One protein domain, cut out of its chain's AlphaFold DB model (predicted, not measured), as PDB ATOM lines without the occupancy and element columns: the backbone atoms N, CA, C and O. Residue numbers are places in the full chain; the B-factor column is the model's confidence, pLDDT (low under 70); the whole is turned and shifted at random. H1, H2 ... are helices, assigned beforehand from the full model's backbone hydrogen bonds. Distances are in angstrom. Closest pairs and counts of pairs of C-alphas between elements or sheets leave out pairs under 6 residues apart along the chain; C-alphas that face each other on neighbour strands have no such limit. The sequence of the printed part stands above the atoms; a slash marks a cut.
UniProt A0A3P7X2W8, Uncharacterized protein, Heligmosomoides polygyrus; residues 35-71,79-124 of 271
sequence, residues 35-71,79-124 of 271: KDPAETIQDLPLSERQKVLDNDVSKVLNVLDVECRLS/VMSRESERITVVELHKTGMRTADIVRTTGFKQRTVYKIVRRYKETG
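What this domain is: This is residues 35 to 71 and 79 to 124 of the 271 residues of an uncharacterized protein of Heligmosomoides polygyrus (UniProt A0A3P7X2W8). One long helix, H2, runs along one side of a cluster of three shorter helices, H3, H4 and H5, and reaches past it to the small helix H1. H3 runs back beside part of H2, H5 crosses H3 steeply, and H4 packs on both H3 and H5. The printed part has 83 residues with five named helices, H1 to H5 in chain order, and no named strand; the class is all helix. It is only just compact, close to loose, with a radius of gyration of the C-alphas of 13.9 A and spans of 41 by 31 by 20 A.

How they stand to each other: H2, residues 46 to 69, only just touches H3, residues 82 to 94, with 3 pairs of C-alphas within 8 A. Residues 57 to 60 of H2 alone touch H3; the closest C-alphas, of Val 57 and Leu 92, are 7.2 A apart. The two run opposite ways at a shallow tilt of 11 degrees. H3 is the hub, and it touches H5, residues 110 to 123, closest at the C-alphas of Arg 86 and Ile 116, 6.4 A; at 71 degrees they are only just about perpendicular. H3 touches H4, residues 99 to 106, with residues 89 to 93 alone, closest at the C-alphas of Leu 92 and Ile 102, 6.7 A, at a steep tilt of 52 degrees. H4 touches H5 at the C-alphas of Val 103 and Gln 110, 5.9 A, their closest. H1, residues 37 to 43, is close to H2 but not clearly touching; it is apart from H3, H4 and H5. Every O i to N i+4 pair is within hydrogen-bond range in H2, H4 and H5, with 8 of 9 in H3 and 0 of 3 in H1, where 1 of 4 O i to N i+3 pairs is.

Where its parts are: H2 is 33.6 A long, from C-alpha 46 at (35.746, 10.903, -57.787). H5, 20.1 A, ends at C-alpha 123, (30.169, 6.330, -28.171). H3 measures 18.7 A, H1 11.1 A and H4 10.6 A.

The domain as a whole: The C-alphas of Lys 35 and Ser 71, the two farthest apart, are 42.3 A apart. Residues 72 to 78 are not printed, and C-alphas 71 and 79 are 10.3 A apart across the cut. The links printed whole are tight. Residues 42 to 48, of which 46 to 48 belong to H2, stand free. Mean pLDDT of the printed part is 73.0; residues 35 to 71 and 79 to 80 are under 70.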
ATOM      1  N   LYS A  35      19.414  17.615 -46.369       51.00
ATOM      2  CA  LYS A  35      20.386  16.643 -46.868       51.00
ATOM      3  C   LYS A  35      21.637  16.699 -45.989       51.00
ATOM      4  O   LYS A  35      22.305  17.732 -45.914       51.00
ATOM      5  N   ASP A  36      21.949  15.601 -45.299       41.97
ATOM      6  CA  ASP A  36      23.158  15.494 -44.479       41.97
ATOM      7  C   ASP A  36      24.382  15.923 -45.316       41.97
ATOM      8  O   ASP A  36      24.521  15.502 -46.469       41.97
ATOM      9  N   PRO A  37      25.337  16.705 -44.777       50.69
ATOM     10  CA  PRO A  37      26.510  17.150 -45.540       50.69
ATOM     11  C   PRO A  37      27.371  15.981 -46.061       50.69
ATOM     12  O   PRO A  37      28.204  16.164 -46.947       50.69
ATOM     13  N   ALA A  38      27.151  14.765 -45.550       46.53
ATOM     14  CA  ALA A  38      27.748  13.528 -46.039       46.53
ATOM     15  C   ALA A  38      27.135  13.005 -47.357       46.53
ATOM     16  O   ALA A  38      27.832  12.312 -48.099       46.53
ATOM     17  N   GLU A  39      25.877  13.332 -47.676       47.50
ATOM     18  CA  GLU A  39      25.226  12.955 -48.942       47.50
ATOM     19  C   GLU A  39      25.623  13.884 -50.096       47.50
ATOM     20  O   GLU A  39      25.806  13.417 -51.213       47.50
ATOM     21  N   THR A  40      25.883  15.169 -49.836       49.03
ATOM     22  CA  THR A  40      26.307  16.139 -50.875       49.03
ATOM     23  C   THR A  40      27.694  15.817 -51.451       49.03
ATOM     24  O   THR A  40      27.986  16.060 -52.620       49.03
ATOM     25  N   ILE A  41      28.556  15.180 -50.657       49.75
ATOM     26  CA  ILE A  41      29.867  14.709 -51.117       49.75
ATOM     27  C   ILE A  41      29.701  13.525 -52.088       49.75
ATOM     28  O   ILE A  41      30.617  13.253 -52.862       49.75
ATOM     29  N   GLN A  42      28.542  12.844 -52.095       50.56
ATOM     30  CA  GLN A  42      28.267  11.680 -52.942       50.56
ATOM     31  C   GLN A  42      27.863  11.967 -54.389       50.56
ATOM     32  O   GLN A  42      27.855  11.031 -55.193       50.56
ATOM     33  N   ASP A  43      27.716  13.240 -54.745       50.53
ATOM     34  CA  ASP A  43      27.330  13.670 -56.093       50.53
ATOM     35  C   ASP A  43      28.507  14.289 -56.889       50.53
ATOM     36  O   ASP A  43      28.407  14.520 -58.091       50.53
ATOM     37  N   LEU A  44      29.674  14.487 -56.255       56.25
ATOM     38  CA  LEU A  44      30.892  15.009 -56.896       56.25
ATOM     39  C   LEU A  44      31.689  13.905 -57.620       56.25
ATOM     40  O   LEU A  44      31.809  12.792 -57.079       56.25
ATOM     41  N   PRO A  45      32.303  14.187 -58.789       64.38
ATOM     42  CA  PRO A  45      33.174  13.240 -59.477       64.38
ATOM     43  C   PRO A  45      34.342  12.815 -58.572       64.38
ATOM     44  O   PRO A  45      34.876  13.606 -57.791       64.38
ATOM     45  N   LEU A  46      34.746  11.542 -58.666       55.50
ATOM     46  CA  LEU A  46      35.746  10.903 -57.787       55.50
ATOM     47  C   LEU A  46      37.052  11.709 -57.639       55.50
ATOM     48  O   LEU A  46      37.660  11.705 -56.570       55.50
ATOM     49  N   SER A  47      37.465  12.429 -58.686       58.56
ATOM     50  CA  SER A  47      38.673  13.263 -58.702       58.56
ATOM     51  C   SER A  47      38.581  14.509 -57.814       58.56
ATOM     52  O   SER A  47      39.604  15.005 -57.348       58.56
ATOM     53  N   GLU A  48      37.379  15.018 -57.570       60.12
ATOM     54  CA  GLU A  48      37.137  16.251 -56.819       60.12
ATOM     55  C   GLU A  48      36.941  15.960 -55.330       60.12
ATOM     56  O   GLU A  48      37.497  16.661 -54.485       60.12
ATOM     57  N   ARG A  49      36.302  14.827 -55.002       56.03
ATOM     58  CA  ARG A  49      36.309  14.282 -53.633       56.03
ATOM     59  C   ARG A  49      37.710  13.998 -53.136       56.03
ATOM     60  O   ARG A  49      38.011  14.304 -51.988       56.03
ATOM     61  N   GLN A  50      38.553  13.431 -53.999       59.25
ATOM     62  CA  GLN A  50      39.932  13.137 -53.639       59.25
ATOM     63  C   GLN A  50      40.686  14.428 -53.291       59.25
ATOM     64  O   GLN A  50      41.335  14.480 -52.259       59.25
ATOM     65  N   LYS A  51      40.492  15.517 -54.049       61.19
ATOM     66  CA  LYS A  51      41.118  16.824 -53.767       61.19
ATOM     67  C   LYS A  51      40.626  17.483 -52.475       61.19
ATOM     68  O   LYS A  51      41.422  18.097 -51.769       61.19
ATOM     69  N   VAL A  52      39.329  17.390 -52.167       58.62
ATOM     70  CA  VAL A  52      38.774  17.903 -50.898       58.62
ATOM     71  C   VAL A  52      39.347  17.113 -49.721       58.62
ATOM     72  O   VAL A  52      39.838  17.705 -48.761       58.62
ATOM     73  N   LEU A  53      39.380  15.784 -49.852       57.75
ATOM     74  CA  LEU A  53      39.974  14.885 -48.871       57.75
ATOM     75  C   LEU A  53      41.464  15.189 -48.658       57.75
ATOM     76  O   LEU A  53      41.901  15.309 -47.519       57.75
ATOM     77  N   ASP A  54      42.224  15.380 -49.736       59.25
ATOM     78  CA  ASP A  54      43.659  15.662 -49.685       59.25
ATOM     79  C   ASP A  54      43.947  17.031 -49.035       59.25
ATOM     80  O   ASP A  54      44.881  17.150 -48.244       59.25
ATOM     81  N   ASN A  55      43.110  18.049 -49.279       61.38
ATOM     82  CA  ASN A  55      43.240  19.377 -48.668       61.38
ATOM     83  C   ASN A  55      42.912  19.389 -47.168       61.38
ATOM     84  O   ASN A  55      43.612  20.049 -46.397       61.38
ATOM     85  N   ASP A  56      41.879  18.670 -46.730       59.00
ATOM     86  CA  ASP A  56      41.526  18.598 -45.307       59.00
ATOM     87  C   ASP A  56      42.475  17.673 -44.533       59.00
ATOM     88  O   ASP A  56      42.889  18.004 -43.420       59.00
ATOM     89  N   VAL A  57      42.938  16.582 -45.154       59.53
ATOM     90  CA  VAL A  57      44.004  15.727 -44.610       59.53
ATOM     91  C   VAL A  57      45.321  16.500 -44.503       59.53
ATOM     92  O   VAL A  57      45.969  16.421 -43.461       59.53
ATOM     93  N   SER A  58      45.698  17.314 -45.498       60.28
ATOM     94  CA  SER A  58      46.877  18.188 -45.399       60.28
ATOM     95  C   SER A  58      46.745  19.222 -44.286       60.28
ATOM     96  O   SER A  58      47.723  19.458 -43.588       60.28
ATOM     97  N   LYS A  59      45.566  19.813 -44.048       59.97
ATOM     98  CA  LYS A  59      45.364  20.726 -42.905       59.97
ATOM     99  C   LYS A  59      45.563  20.010 -41.567       59.97
ATOM    100  O   LYS A  59      46.292  20.519 -40.722       59.97
ATOM    101  N   VAL A  60      44.984  18.821 -41.389       58.44
ATOM    102  CA  VAL A  60      45.114  18.021 -40.153       58.44
ATOM    103  C   VAL A  60      46.556  17.540 -39.945       58.44
ATOM    104  O   VAL A  60      47.086  17.627 -38.837       58.44
ATOM    105  N   LEU A  61      47.226  17.093 -41.011       58.88
ATOM    106  CA  LEU A  61      48.639  16.703 -40.973       58.88
ATOM    107  C   LEU A  61      49.566  17.896 -40.728       58.88
ATOM    108  O   LEU A  61      50.547  17.748 -40.010       58.88
ATOM    109  N   ASN A  62      49.245  19.082 -41.247       57.28
ATOM    110  CA  ASN A  62      50.011  20.297 -40.979       57.28
ATOM    111  C   ASN A  62      49.831  20.772 -39.530       57.28
ATOM    112  O   ASN A  62      50.796  21.243 -38.939       57.28
ATOM    113  N   VAL A  63      48.653  20.607 -38.915       52.69
ATOM    114  CA  VAL A  63      48.464  20.855 -37.469       52.69
ATOM    115  C   VAL A  63      49.320  19.890 -36.638       52.69
ATOM    116  O   VAL A  63      50.022  20.322 -35.726       52.69
ATOM    117  N   LEU A  64      49.349  18.607 -37.014       54.44
ATOM    118  CA  LEU A  64      50.227  17.595 -36.410       54.44
ATOM    119  C   LEU A  64      51.725  17.912 -36.594       54.44
ATOM    120  O   LEU A  64      52.519  17.726 -35.670       54.44
ATOM    121  N   ASP A  65      52.118  18.416 -37.767       50.00
ATOM    122  CA  ASP A  65      53.508  18.761 -38.083       50.00
ATOM    123  C   ASP A  65      53.952  20.070 -37.398       50.00
ATOM    124  O   ASP A  65      55.106  20.189 -36.979       50.00
ATOM    125  N   VAL A  66      53.038  21.030 -37.196       48.03
ATOM    126  CA  VAL A  66      53.285  22.290 -36.464       48.03
ATOM    127  C   VAL A  66      53.458  22.046 -34.962       48.03
ATOM    128  O   VAL A  66      54.399  22.584 -34.372       48.03
ATOM    129  N   GLU A  67      52.643  21.184 -34.343       49.41
ATOM    130  CA  GLU A  67      52.835  20.790 -32.935       49.41
ATOM    131  C   GLU A  67      54.163  20.040 -32.727       49.41
ATOM    132  O   GLU A  67      54.855  20.252 -31.729       49.41
ATOM    133  N   CYS A  68      54.579  19.229 -33.704       44.66
ATOM    134  CA  CYS A  68      55.856  18.510 -33.682       44.66
ATOM    135  C   CYS A  68      57.075  19.426 -33.924       44.66
ATOM    136  O   CYS A  68      58.188  19.130 -33.480       44.66
ATOM    137  N   ARG A  69      56.904  20.555 -34.625       42.31
ATOM    138  CA  ARG A  69      57.994  21.501 -34.935       42.31
ATOM    139  C   ARG A  69      58.292  22.453 -33.772       42.31
ATOM    140  O   ARG A  69      59.457  22.778 -33.552       42.31
ATOM    141  N   LEU A  70      57.280  22.817 -32.982       43.66
ATOM    142  CA  LEU A  70      57.428  23.642 -31.771       43.66
ATOM    143  C   LEU A  70      58.036  22.886 -30.571       43.66
ATOM    144  O   LEU A  70      58.429  23.520 -29.595       43.66
ATOM    145  N   SER A  71      58.177  21.555 -30.638       47.69
ATOM    146  CA  SER A  71      58.778  20.739 -29.570       47.69
ATOM    147  C   SER A  71      60.265  20.408 -29.777       47.69
ATOM    148  O   SER A  71      60.854  19.696 -28.966       47.69
ATOM    149  N   VAL A  79      56.488  12.353 -26.970       54.62
ATOM    150  CA  VAL A  79      55.337  11.533 -26.613       54.62
ATOM    151  C   VAL A  79      54.133  12.447 -26.771       54.62
ATOM    152  O   VAL A  79      53.864  13.280 -25.906       54.62
ATOM    153  N   MET A  80      53.430  12.312 -27.896       66.25
ATOM    154  CA  MET A  80      52.101  12.895 -28.056       66.25
ATOM    155  C   MET A  80      51.246  12.541 -26.834       66.25
ATOM    156  O   MET A  80      51.332  11.440 -26.276       66.25
ATOM    157  N   SER A  81      50.414  13.477 -26.381       79.06
ATOM    158  CA  SER A  81      49.447  13.157 -25.336       79.06
ATOM    159  C   SER A  81      48.509  12.062 -25.847       79.06
ATOM    160  O   SER A  81      48.036  12.115 -26.977       79.06
ATOM    161  N   ARG A  82      48.157  11.085 -25.001       80.81
ATOM    162  CA  ARG A  82      47.166  10.044 -25.354       80.81
ATOM    163  C   ARG A  82      45.834  10.626 -25.847       80.81
ATOM    164  O   ARG A  82      45.092   9.948 -26.551       80.81
ATOM    165  N   GLU A  83      45.519  11.858 -25.447       85.12
ATOM    166  CA  GLU A  83      44.355  12.585 -25.941       85.12
ATOM    167  C   GLU A  83      44.520  13.027 -27.400       85.12
ATOM    168  O   GLU A  83      43.615  12.809 -28.203       85.12
ATOM    169  N   SER A  84      45.679  13.588 -27.764       86.12
ATOM    170  CA  SER A  84      45.927  14.105 -29.114       86.12
ATOM    171  C   SER A  84      45.999  12.981 -30.148       86.12
ATOM    172  O   SER A  84      45.402  13.108 -31.216       86.12
ATOM    173  N   GLU A  85      46.602  11.834 -29.808       86.62
ATOM    174  CA  GLU A  85      46.598  10.623 -30.656       86.62
ATOM    175  C   GLU A  85      45.172  10.161 -30.992       86.62
ATOM    176  O   GLU A  85      44.871   9.701 -32.093       86.62
ATOM    177  N   ARG A  86      44.263  10.268 -30.023       89.19
ATOM    178  CA  ARG A  86      42.879   9.839 -30.195       89.19
ATOM    179  C   ARG A  86      42.071  10.820 -31.025       89.19
ATOM    180  O   ARG A  86      41.295  10.370 -31.866       89.19
ATOM    181  N   ILE A  87      42.234  12.118 -30.783       90.44
ATOM    182  CA  ILE A  87      41.550  13.169 -31.547       90.44
ATOM    183  C   ILE A  87      41.925  13.050 -33.024       90.44
ATOM    184  O   ILE A  87      41.044  12.940 -33.869       90.44
ATOM    185  N   THR A  88      43.219  12.943 -33.313       89.38
ATOM    186  CA  THR A  88      43.737  12.843 -34.686       89.38
ATOM    187  C   THR A  88      43.254  11.593 -35.411       89.38
ATOM    188  O   THR A  88      42.781  11.685 -36.540       89.38
ATOM    189  N   VAL A  89      43.257  10.426 -34.758       91.31
ATOM    190  CA  VAL A  89      42.678   9.204 -35.348       91.31
ATOM    191  C   VAL A  89      41.181   9.356 -35.632       91.31
ATOM    192  O   VAL A  89      40.704   8.866 -36.655       91.31
ATOM    193  N   VAL A  90      40.426  10.002 -34.741       92.38
ATOM    194  CA  VAL A  90      38.984  10.218 -34.943       92.38
ATOM    195  C   VAL A  90      38.724  11.195 -36.083       92.38
ATOM    196  O   VAL A  90      37.821  10.956 -36.879       92.38
ATOM    197  N   GLU A  91      39.516  12.254 -36.199       90.81
ATOM    198  CA  GLU A  91      39.404  13.241 -37.272       90.81
ATOM    199  C   GLU A  91      39.693  12.618 -38.643       90.81
ATOM    200  O   GLU A  91      38.859  12.704 -39.539       90.81
ATOM    201  N   LEU A  92      40.781  11.849 -38.765       89.69
ATOM    202  CA  LEU A  92      41.097  11.094 -39.987       89.69
ATOM    203  C   LEU A  92      40.049  10.015 -40.313       89.69
ATOM    204  O   LEU A  92      39.834   9.661 -41.469       89.69
ATOM    205  N   HIS A  93      39.374   9.465 -39.303       91.06
ATOM    206  CA  HIS A  93      38.259   8.549 -39.537       91.06
ATOM    207  C   HIS A  93      36.994   9.289 -40.005       91.06
ATOM    208  O   HIS A  93      36.242   8.743 -40.809       91.06
ATOM    209  N   LYS A  94      36.741  10.516 -39.525       89.94
ATOM    210  CA  LYS A  94      35.609  11.353 -39.966       89.94
ATOM    211  C   LYS A  94      35.754  11.803 -41.415       89.94
ATOM    212  O   LYS A  94      34.746  11.866 -42.108       89.94
ATOM    213  N   THR A  95      36.977  12.058 -41.877       86.69
ATOM    214  CA  THR A  95      37.230  12.365 -43.292       86.69
ATOM    215  C   THR A  95      36.965  11.159 -44.204       86.69
ATOM    216  O   THR A  95      36.773  11.331 -45.398       86.69
ATOM    217  N   GLY A  96      36.871   9.939 -43.661       87.31
ATOM    218  CA  GLY A  96      36.535   8.730 -44.422       87.31
ATOM    219  C   GLY A  96      37.744   7.879 -44.819       87.31
ATOM    220  O   GLY A  96      37.601   6.950 -45.617       87.31
ATOM    221  N   MET A  97      38.930   8.138 -44.256       86.94
ATOM    222  CA  MET A  97      40.103   7.292 -44.492       86.94
ATOM    223  C   MET A  97      39.896   5.881 -43.928       86.94
ATOM    224  O   MET A  97      39.350   5.687 -42.835       86.94
ATOM    225  N   ARG A  98      40.395   4.861 -44.640       90.56
ATOM    226  CA  ARG A  98      40.360   3.486 -44.125       90.56
ATOM    227  C   ARG A  98      41.336   3.364 -42.959       90.56
ATOM    228  O   ARG A  98      42.427   3.925 -42.973       90.56
ATOM    229  N   THR A  99      40.999   2.539 -41.969       91.44
ATOM    230  CA  THR A  99      41.828   2.346 -40.764       91.44
ATOM    231  C   THR A  99      43.274   1.941 -41.078       91.44
ATOM    232  O   THR A  99      44.187   2.320 -40.351       91.44
ATOM    233  N   ALA A 100      43.500   1.185 -42.160       89.50
ATOM    234  CA  ALA A 100      44.841   0.804 -42.606       89.50
ATOM    235  C   ALA A 100      45.669   2.008 -43.088       89.50
ATOM    236  O   ALA A 100      46.868   2.065 -42.827       89.50
ATOM    237  N   ASP A 101      45.029   2.980 -43.738       88.25
ATOM    238  CA  ASP A 101      45.674   4.205 -44.218       88.25
ATOM    239  C   ASP A 101      46.048   5.093 -43.040       88.25
ATOM    240  O   ASP A 101      47.192   5.518 -42.936       88.25
ATOM    241  N   ILE A 102      45.142   5.236 -42.069       89.44
ATOM    242  CA  ILE A 102      45.392   5.983 -40.828       89.44
ATOM    243  C   ILE A 102      46.630   5.443 -40.099       89.44
ATOM    244  O   ILE A 102      47.453   6.222 -39.622       89.44
ATOM    245  N   VAL A 103      46.802   4.118 -40.032       91.06
ATOM    246  CA  VAL A 103      47.982   3.487 -39.409       91.06
ATOM    247  C   VAL A 103      49.270   3.841 -40.155       91.06
ATOM    248  O   VAL A 103      50.275   4.135 -39.512       91.06
ATOM    249  N   ARG A 104      49.244   3.841 -41.494       89.50
ATOM    250  CA  ARG A 104      50.408   4.193 -42.323       89.50
ATOM    251  C   ARG A 104      50.769   5.671 -42.208       89.50
ATOM    252  O   ARG A 104      51.945   5.991 -42.106       89.50
ATOM    253  N   THR A 105      49.766   6.545 -42.180       84.94
ATOM    254  CA  THR A 105      49.946   7.998 -42.118       84.94
ATOM    255  C   THR A 105      50.406   8.471 -40.739       84.94
ATOM    256  O   THR A 105      51.315   9.284 -40.641       84.94
ATOM    257  N   THR A 106      49.794   7.969 -39.662       85.19
ATOM    258  CA  THR A 106      50.092   8.428 -38.290       85.19
ATOM    259  C   THR A 106      51.281   7.717 -37.648       85.19
ATOM    260  O   THR A 106      51.841   8.215 -36.675       85.19
ATOM    261  N   GLY A 107      51.648   6.523 -38.127       86.25
ATOM    262  CA  GLY A 107      52.668   5.682 -37.492       86.25
ATOM    263  C   GLY A 107      52.240   5.085 -36.142       86.25
ATOM    264  O   GLY A 107      53.049   4.462 -35.451       86.25
ATOM    265  N   PHE A 108      50.973   5.242 -35.739       88.44
ATOM    266  CA  PHE A 108      50.463   4.671 -34.496       88.44
ATOM    267  C   PHE A 108      50.314   3.150 -34.578       88.44
ATOM    268  O   PHE A 108      50.045   2.561 -35.626       88.44
ATOM    269  N   LYS A 109      50.413   2.479 -33.422       91.00
ATOM    270  CA  LYS A 109      50.216   1.024 -33.335       91.00
ATOM    271  C   LYS A 109      48.823   0.652 -33.847       91.00
ATOM    272  O   LYS A 109      47.823   1.134 -33.314       91.00
ATOM    273  N   GLN A 110      48.754  -0.298 -34.783       93.00
ATOM    274  CA  GLN A 110      47.505  -0.768 -35.395       93.00
ATOM    275  C   GLN A 110      46.412  -1.056 -34.348       93.00
ATOM    276  O   GLN A 110      45.314  -0.508 -34.414       93.00
ATOM    277  N   ARG A 111      46.732  -1.832 -33.301       95.19
ATOM    278  CA  ARG A 111      45.795  -2.158 -32.208       95.19
ATOM    279  C   ARG A 111      45.189  -0.915 -31.533       95.19
ATOM    280  O   ARG A 111      44.044  -0.982 -31.092       95.19
ATOM    281  N   THR A 112      45.934   0.183 -31.421       92.50
ATOM    282  CA  THR A 112      45.461   1.440 -30.821       92.50
ATOM    283  C   THR A 112      44.449   2.125 -31.733       92.50
ATOM    284  O   THR A 112      43.346   2.425 -31.279       92.50
ATOM    285  N   VAL A 113      44.769   2.265 -33.023       93.50
ATOM    286  CA  VAL A 113      43.879   2.875 -34.027       93.50
ATOM    287  C   VAL A 113      42.546   2.123 -34.106       93.50
ATOM    288  O   VAL A 113      41.484   2.730 -33.979       93.50
ATOM    289  N   TYR A 114      42.575   0.787 -34.186       95.12
ATOM    290  CA  TYR A 114      41.350  -0.027 -34.194       95.12
ATOM    291  C   TYR A 114      40.505   0.154 -32.926       95.12
ATOM    292  O   TYR A 114      39.281   0.250 -33.013       95.12
ATOM    293  N   LYS A 115      41.133   0.215 -31.743       93.50
ATOM    294  CA  LYS A 115      40.417   0.441 -30.476       93.50
ATOM    295  C   LYS A 115      39.765   1.821 -30.422       93.50
ATOM    296  O   LYS A 115      38.652   1.926 -29.910       93.50
ATOM    297  N   ILE A 116      40.445   2.853 -30.922       93.31
ATOM    298  CA  ILE A 116      39.923   4.224 -30.964       93.31
ATOM    299  C   ILE A 116      38.728   4.301 -31.912       93.31
ATOM    300  O   ILE A 116      37.656   4.718 -31.486       93.31
ATOM    301  N   VAL A 117      38.881   3.825 -33.151       93.81
ATOM    302  CA  VAL A 117      37.804   3.829 -34.153       93.81
ATOM    303  C   VAL A 117      36.593   3.040 -33.663       93.81
ATOM    304  O   VAL A 117      35.465   3.516 -33.759       93.81
ATOM    305  N   ARG A 118      36.807   1.854 -33.081       93.94
ATOM    306  CA  ARG A 118      35.720   1.058 -32.498       93.94
ATOM    307  C   ARG A 118      34.987   1.825 -31.395       93.94
ATOM    308  O   ARG A 118      33.765   1.894 -31.420       93.94
ATOM    309  N   ARG A 119      35.722   2.431 -30.459       91.88
ATOM    310  CA  ARG A 119      35.132   3.232 -29.375       91.88
ATOM    311  C   ARG A 119      34.352   4.429 -29.919       91.88
ATOM    312  O   ARG A 119      33.274   4.723 -29.415       91.88
ATOM    313  N   TYR A 120      34.884   5.094 -30.941       92.94
ATOM    314  CA  TYR A 120      34.226   6.218 -31.596       92.94
ATOM    315  C   TYR A 120      32.904   5.797 -32.247       92.94
ATOM    316  O   TYR A 120      31.907   6.480 -32.068       92.94
ATOM    317  N   LYS A 121      32.849   4.630 -32.900       91.69
ATOM    318  CA  LYS A 121      31.592   4.082 -33.441       91.69
ATOM    319  C   LYS A 121      30.564   3.746 -32.354       91.69
ATOM    320  O   LYS A 121      29.376   3.908 -32.583       91.69
ATOM    321  N   GLU A 122      31.010   3.289 -31.183       91.12
ATOM    322  CA  GLU A 122      30.125   2.934 -30.061       91.12
ATOM    323  C   GLU A 122      29.618   4.164 -29.276       91.12
ATOM    324  O   GLU A 122      28.489   4.162 -28.801       91.12
ATOM    325  N   THR A 123      30.455   5.192 -29.078       87.56
ATOM    326  CA  THR A 123      30.169   6.330 -28.171       87.56
ATOM    327  C   THR A 123      29.958   7.664 -28.900       87.56
ATOM    328  O   THR A 123      29.405   8.588 -28.316       87.56
ATOM    329  N   GLY A 124      30.454   7.819 -30.132       86.19
ATOM    330  CA  GLY A 124      30.457   9.079 -30.897       86.19
ATOM    331  C   GLY A 124      31.413  10.162 -30.369       86.19
ATOM    332  O   GLY A 124      31.661  11.158 -31.042       86.19
TER     333      GLY A 124